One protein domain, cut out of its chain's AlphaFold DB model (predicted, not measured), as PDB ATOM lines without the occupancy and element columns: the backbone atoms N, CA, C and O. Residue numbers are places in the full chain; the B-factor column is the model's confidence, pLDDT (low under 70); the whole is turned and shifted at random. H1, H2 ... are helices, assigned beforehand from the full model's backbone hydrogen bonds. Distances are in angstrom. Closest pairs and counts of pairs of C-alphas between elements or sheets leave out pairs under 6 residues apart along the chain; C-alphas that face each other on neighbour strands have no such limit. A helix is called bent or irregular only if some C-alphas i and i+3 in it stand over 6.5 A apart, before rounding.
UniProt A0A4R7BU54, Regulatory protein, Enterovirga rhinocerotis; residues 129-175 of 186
ATOM      1  N   PHE A 129      -5.864  88.784  -7.597       97.00
ATOM      2  CA  PHE A 129      -4.446  89.080  -7.835       97.00
ATOM      3  C   PHE A 129      -3.731  87.889  -8.472       97.00
ATOM      4  O   PHE A 129      -3.062  88.042  -9.503       97.00
ATOM      5  N   ALA A 130      -3.914  86.688  -7.917       95.94
ATOM      6  CA  ALA A 130      -3.381  85.466  -8.509       95.94
ATOM      7  C   ALA A 130      -3.916  85.240  -9.933       95.94
ATOM      8  O   ALA A 130      -3.148  84.872 -10.830       95.94
ATOM      9  N   GLN A 131      -5.206  85.495 -10.178       97.88
ATOM     10  CA  GLN A 131      -5.779  85.337 -11.517       97.88
ATOM     11  C   GLN A 131      -5.262  86.368 -12.521       97.88
ATOM     12  O   GLN A 131      -4.951  85.999 -13.660       97.88
ATOM     13  N   ALA A 132      -5.104  87.628 -12.111       97.75
ATOM     14  CA  ALA A 132      -4.520  88.670 -12.950       97.75
ATOM     15  C   ALA A 132      -3.076  88.323 -13.341       97.75
ATOM     16  O   ALA A 132      -2.707  88.434 -14.515       97.75
ATOM     17  N   ARG A 133      -2.280  87.817 -12.389       96.44
ATOM     18  CA  ARG A 133      -0.904  87.370 -12.638       96.44
ATOM     19  C   ARG A 133      -0.853  86.219 -13.642       96.44
ATOM     20  O   ARG A 133      -0.139  86.317 -14.639       96.44
ATOM     21  N   ARG A 134      -1.672  85.176 -13.454       96.81
ATOM     22  CA  ARG A 134      -1.783  84.042 -14.399       96.81
ATOM     23  C   ARG A 134      -2.201  84.498 -15.798       96.81
ATOM     24  O   ARG A 134      -1.704  83.985 -16.802       96.81
ATOM     25  N   TYR A 135      -3.120  85.460 -15.888       97.50
ATOM     26  CA  TYR A 135      -3.524  86.042 -17.165       97.50
ATOM     27  C   TYR A 135      -2.366  86.778 -17.846       97.50
ATOM     28  O   TYR A 135      -2.131  86.562 -19.038       97.50
ATOM     29  N   ALA A 136      -1.650  87.628 -17.102       96.50
ATOM     30  CA  ALA A 136      -0.509  88.387 -17.602       96.50
ATOM     31  C   ALA A 136       0.611  87.461 -18.096       96.50
ATOM     32  O   ALA A 136       1.109  87.655 -19.204       96.50
ATOM     33  N   GLU A 137       0.923  86.406 -17.342       95.50
ATOM     34  CA  GLU A 137       1.909  85.388 -17.709       95.50
ATOM     35  C   GLU A 137       1.529  84.665 -19.004       95.50
ATOM     36  O   GLU A 137       2.270  84.695 -19.991       95.50
ATOM     37  N   ARG A 138       0.312  84.111 -19.069       95.25
ATOM     38  CA  ARG A 138      -0.192  83.410 -20.261       95.25
ATOM     39  C   ARG A 138      -0.218  84.302 -21.503       95.25
ATOM     40  O   ARG A 138      -0.095  83.812 -22.626       95.25
ATOM     41  N   ARG A 139      -0.431  85.608 -21.325       95.06
ATOM     42  CA  ARG A 139      -0.494  86.601 -22.409       95.06
ATOM     43  C   ARG A 139       0.840  87.317 -22.650       95.06
ATOM     44  O   ARG A 139       0.887  88.144 -23.558       95.06
ATOM     45  N   ARG A 140       1.900  86.972 -21.905       94.50
ATOM     46  CA  ARG A 140       3.240  87.584 -21.971       94.50
ATOM     47  C   ARG A 140       3.191  89.115 -21.881       94.50
ATOM     48  O   ARG A 140       3.782  89.818 -22.703       94.50
ATOM     49  N   LEU A 141       2.413  89.618 -20.924       94.62
ATOM     50  CA  LEU A 141       2.261  91.048 -20.646       94.62
ATOM     51  C   LEU A 141       3.314  91.511 -19.635       94.62
ATOM     52  O   LEU A 141       3.730  90.729 -18.782       94.62
ATOM     53  N   GLY A 142       3.708  92.782 -19.722       92.38
ATOM     54  CA  GLY A 142       4.642  93.429 -18.803       92.38
ATOM     55  C   GLY A 142       5.877  92.571 -18.487       92.38
ATOM     56  O   GLY A 142       6.616  92.238 -19.415       92.38
ATOM     57  N   PRO A 143       6.092  92.188 -17.213       91.81
ATOM     58  CA  PRO A 143       7.286  91.465 -16.759       91.81
ATOM     59  C   PRO A 143       7.416  90.046 -17.338       91.81
ATOM     60  O   PRO A 143       8.491  89.463 -17.296       91.81
ATOM     61  N   PHE A 144       6.342  89.479 -17.896       92.94
ATOM     62  CA  PHE A 144       6.356  88.147 -18.516       92.94
ATOM     63  C   PHE A 144       6.711  88.186 -20.011       92.94
ATOM     64  O   PHE A 144       6.689  87.163 -20.702       92.94
ATOM     65  N   ARG A 145       6.986  89.377 -20.551       92.31
ATOM     66  CA  ARG A 145       7.471  89.562 -21.918       92.31
ATOM     67  C   ARG A 145       8.978  89.298 -21.964       92.31
ATOM     68  O   ARG A 145       9.697  89.657 -21.045       92.31
ATOM     69  N   ARG A 146       9.471  88.729 -23.072       88.31
ATOM     70  CA  ARG A 146      10.909  88.439 -23.258       88.31
ATOM     71  C   ARG A 146      11.793  89.693 -23.193       88.31
ATOM     72  O   ARG A 146      12.915  89.610 -22.722       88.31
ATOM     73  N   LEU A 147      11.304  90.818 -23.711       86.00
ATOM     74  CA  LEU A 147      11.988  92.111 -23.684       86.00
ATOM     75  C   LEU A 147      11.057  93.123 -23.029       86.00
ATOM     76  O   LEU A 147       9.906  93.246 -23.457       86.00
ATOM     77  N   ALA A 148      11.536  93.815 -21.999       79.44
ATOM     78  CA  ALA A 148      10.767  94.855 -21.335       79.44
ATOM     79  C   ALA A 148      10.524  96.031 -22.294       79.44
ATOM     80  O   ALA A 148      11.430  96.481 -22.988       79.44
ATOM     81  N   ASP A 149       9.285  96.520 -22.331       84.56
ATOM     82  CA  ASP A 149       8.877  97.670 -23.140       84.56
ATOM     83  C   ASP A 149       7.960  98.558 -22.281       84.56
ATOM     84  O   ASP A 149       6.753  98.299 -22.193       84.56
ATOM     85  N   PRO A 150       8.512  99.579 -21.598       81.69
ATOM     86  CA  PRO A 150       7.731 100.486 -20.759       81.69
ATOM     87  C   PRO A 150       6.599 101.193 -21.519       81.69
ATOM     88  O   PRO A 150       5.527 101.404 -20.951       81.69
ATOM     89  N   ALA A 151       6.765 101.459 -22.822       88.62
ATOM     90  CA  ALA A 151       5.745 102.094 -23.662       88.62
ATOM     91  C   ALA A 151       4.525 101.185 -23.931       88.62
ATOM     92  O   ALA A 151       3.522 101.602 -24.520       88.62
ATOM     93  N   ARG A 152       4.579  99.912 -23.517       91.69
ATOM     94  CA  ARG A 152       3.436  98.983 -23.549       91.69
ATOM     95  C   ARG A 152       2.668  98.904 -22.245       91.69
ATOM     96  O   ARG A 152       1.611  98.275 -22.252       91.69
ATOM     97  N   ARG A 153       3.128  99.540 -21.163       91.31
ATOM     98  CA  ARG A 153       2.503  99.385 -19.844       91.31
ATOM     99  C   ARG A 153       1.020  99.755 -19.850       91.31
ATOM    100  O   ARG A 153       0.212  98.944 -19.408       91.31
ATOM    101  N   ASP A 154       0.650 100.884 -20.448       94.69
ATOM    102  CA  ASP A 154      -0.754 101.315 -20.522       94.69
ATOM    103  C   ASP A 154      -1.614 100.368 -21.366       94.69
ATOM    104  O   ASP A 154      -2.758 100.063 -21.022       94.69
ATOM    105  N   ARG A 155      -1.049  99.824 -22.453       96.06
ATOM    106  CA  ARG A 155      -1.731  98.833 -23.303       96.06
ATOM    107  C   ARG A 155      -1.944  97.509 -22.574       96.06
ATOM    108  O   ARG A 155      -3.016  96.914 -22.696       96.06
ATOM    109  N   ASP A 156      -0.943  97.056 -21.828       96.75
ATOM    110  CA  ASP A 156      -0.998  95.826 -21.041       96.75
ATOM    111  C   ASP A 156      -1.985  95.976 -19.869       96.75
ATOM    112  O   ASP A 156      -2.813  95.089 -19.638       96.75
ATOM    113  N   LEU A 157      -1.994  97.139 -19.209       97.38
ATOM    114  CA  LEU A 157      -2.965  97.497 -18.175       97.38
ATOM    115  C   LEU A 157      -4.393  97.502 -18.740       97.38
ATOM    116  O   LEU A 157      -5.279  96.833 -18.205       97.38
ATOM    117  N   ALA A 158      -4.613  98.160 -19.880       97.56
ATOM    118  CA  ALA A 158      -5.907  98.166 -20.559       97.56
ATOM    119  C   ALA A 158      -6.352  96.759 -20.999       97.56
ATOM    120  O   ALA A 158      -7.550  96.473 -21.062       97.56
ATOM    121  N   ALA A 159      -5.421  95.855 -21.321       97.44
ATOM    122  CA  ALA A 159      -5.743  94.470 -21.657       97.44
ATOM    123  C   ALA A 159      -6.225  93.660 -20.438       97.44
ATOM    124  O   ALA A 159      -7.125  92.832 -20.597       97.44
ATOM    125  N   LEU A 160      -5.663  93.903 -19.249       98.00
ATOM    126  CA  LEU A 160      -6.097  93.301 -17.981       98.00
ATOM    127  C   LEU A 160      -7.445  93.869 -17.513       98.00
ATOM    128  O   LEU A 160      -8.350  93.104 -17.185       98.00
ATOM    129  N   VAL A 161      -7.642  95.188 -17.579       97.44
ATOM    130  CA  VAL A 161      -8.926  95.817 -17.213       97.44
ATOM    131  C   VAL A 161     -10.051  95.344 -18.137       97.44
ATOM    132  O   VAL A 161     -11.092  94.892 -17.667       97.44
ATOM    133  N   ARG A 162      -9.825  95.308 -19.460       97.00
ATOM    134  CA  ARG A 162     -10.784  94.699 -20.406       97.00
ATOM    135  C   ARG A 162     -10.962  93.199 -20.193       97.00
ATOM    136  O   ARG A 162     -11.916  92.614 -20.708       97.00
ATOM    137  N   ALA A 163     -10.044  92.559 -19.472       96.75
ATOM    138  CA  ALA A 163     -10.203  91.189 -19.028       96.75
ATOM    139  C   ALA A 163     -11.043  91.019 -17.762       96.75
ATOM    140  O   ALA A 163     -11.334  89.881 -17.395       96.75
ATOM    141  N   GLY A 164     -11.518  92.117 -17.178       97.00
ATOM    142  CA  GLY A 164     -12.397  92.134 -16.017       97.00
ATOM    143  C   GLY A 164     -11.654  92.095 -14.685       97.00
ATOM    144  O   GLY A 164     -12.278  91.763 -13.687       97.00
ATOM    145  N   PHE A 165     -10.348  92.382 -14.674       98.31
ATOM    146  CA  PHE A 165      -9.576  92.528 -13.438       98.31
ATOM    147  C   PHE A 165      -9.712  93.937 -12.872       98.31
ATOM    148  O   PHE A 165      -9.819  94.912 -13.625       98.31
ATOM    149  N   SER A 166      -9.651  94.046 -11.546       97.19
ATOM    150  CA  SER A 166      -9.569  95.342 -10.879       97.19
ATOM    151  C   SER A 166      -8.292  96.086 -11.284       97.19
ATOM    152  O   SER A 166      -7.264  95.478 -11.593       97.19
ATOM    153  N   TYR A 167      -8.321  97.422 -11.247       96.56
ATOM    154  CA  TYR A 167      -7.131  98.232 -11.535       96.56
ATOM    155  C   TYR A 167      -5.950  97.861 -10.620       96.56
ATOM    156  O   TYR A 167      -4.808  97.778 -11.078       96.56
ATOM    157  N   ARG A 168      -6.228  97.572  -9.340       97.38
ATOM    158  CA  ARG A 168      -5.221  97.153  -8.354       97.38
ATOM    159  C   ARG A 168      -4.580  95.818  -8.729       97.38
ATOM    160  O   ARG A 168      -3.356  95.757  -8.817       97.38
ATOM    161  N   ALA A 169      -5.380  94.785  -9.009       97.62
ATOM    162  CA  ALA A 169      -4.860  93.484  -9.428       97.62
ATOM    163  C   ALA A 169      -4.106  93.572 -10.760       97.62
ATOM    164  O   ALA A 169      -3.038  92.984 -10.911       97.62
ATOM    165  N   ALA A 170      -4.608  94.367 -11.708       97.50
ATOM    166  CA  ALA A 170      -3.950  94.587 -12.987       97.50
ATOM    167  C   ALA A 170      -2.583  95.276 -12.829       97.50
ATOM    168  O   ALA A 170      -1.601  94.864 -13.443       97.50
ATOM    169  N   THR A 171      -2.500  96.295 -11.973       96.75
ATOM    170  CA  THR A 171      -1.249  97.010 -11.684       96.75
ATOM    171  C   THR A 171      -0.236  96.099 -10.998       96.75
ATOM    172  O   THR A 171       0.922  96.057 -11.415       96.75
ATOM    173  N   ALA A 172      -0.685  95.335  -9.998       96.56
ATOM    174  CA  ALA A 172       0.136  94.372  -9.271       96.56
ATOM    175  C   ALA A 172       0.662  93.257 -10.190       96.56
ATOM    176  O   ALA A 172       1.840  92.923 -10.141       96.56
ATOM    177  N   ALA A 173      -0.170  92.737 -11.097       96.12
ATOM    178  CA  ALA A 173       0.232  91.711 -12.060       96.12
ATOM    179  C   ALA A 173       1.311  92.182 -13.052       96.12
ATOM    180  O   ALA A 173       2.005  91.355 -13.641       96.12
ATOM    181  N   LEU A 174       1.441  93.496 -13.256       95.50
ATOM    182  CA  LEU A 174       2.465  94.098 -14.107       95.50
ATOM    183  C   LEU A 174       3.659  94.640 -13.311       95.50
ATOM    184  O   LEU A 174       4.539  95.256 -13.915       95.50
ATOM    185  N   ALA A 175       3.688  94.500 -11.984       91.25
ATOM    186  CA  ALA A 175       4.849  94.894 -11.197       91.25
ATOM    187  C   ALA A 175       6.070  94.044 -11.606       91.25
ATOM    188  O   ALA A 175       5.897  92.876 -11.966       91.25
TER     189      ALA A 175
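AT A GLANCE: This is residues 129 to 175 of the 186 residues of the protein "Regulatory protein" of Enterovirga rhinocerotis (UniProt A0A4R7BU54). What shape does the printed part make? It is a small, compact cluster of three short helices set crosswise to one another, with H3 packing on both H1 and the last residues of H2. The long link of residues 139 to 149 forms a loop at one end of the longest axis, between H1 and H2. What is it made of, and how large is it? The printed part has 47 residues with three named helices in the order H1, H2, H3 and no named strand, and its class is all helix. It is compact, with a radius of gyration of the C-alphas of 9.2 A and spans of 25 by 17 by 15 A.

HOW THE PARTS SIT: How does the first helix meet the others? H1, residues 129 to 138, touches H3, residues 167 to 173, with the C-alphas of Arg 133 and Ala 173 closest at 4.5 A; they run the same way at a steep tilt of 57 degrees. H1 and H2, residues 150 to 161, only just touch, with 3 pairs of C-alphas within 8 A; H2 takes part with residue 160 alone, and the closest C-alphas are those of Ala 132 and Leu 160, 7.0 A apart. These two run opposite ways at a steep tilt of 60 degrees. How does H2 meet H3? They touch, H2 with residues 157 to 161 alone; the closest C-alphas are those of Leu 160 and Ala 170, 5.6 A apart. They run opposite ways at a steep tilt of 59 degrees, and the helix packing is mostly crossed. What do the backbones show? Every O i to N i+4 pair is within hydrogen-bond range in H1 and H3, and 6 of 8 are in H2.

IN THESE COORDINATES: Where does H1 run? It begins at C-alpha 129 at (-4.446, 89.080, -7.835) and measures 14.3 A from first to last C-alpha. What of H2? It is the longest helix, 12 residues and 17.7 A, from C-alpha 150 at (7.731, 100.486, -20.759); it is irregular, with C-alphas 151 and 154 7.3 A apart, and its line is a rough one. Where does H3 end? It measures 9.8 A and ends at C-alpha 173 at (0.232, 91.711, -12.060).

THE WHOLE: How far does it reach? The two C-alphas farthest apart are those of Leu 147 and Gly 164, 25.6 A. Which links are long? H1 to H2 is a long link of 11 residues, and H2 to H3 is a tight link of 5 residues. Is there a cut or low confidence? The printed part has no cut, its mean pLDDT is 94.4, and no printed residue is under 70.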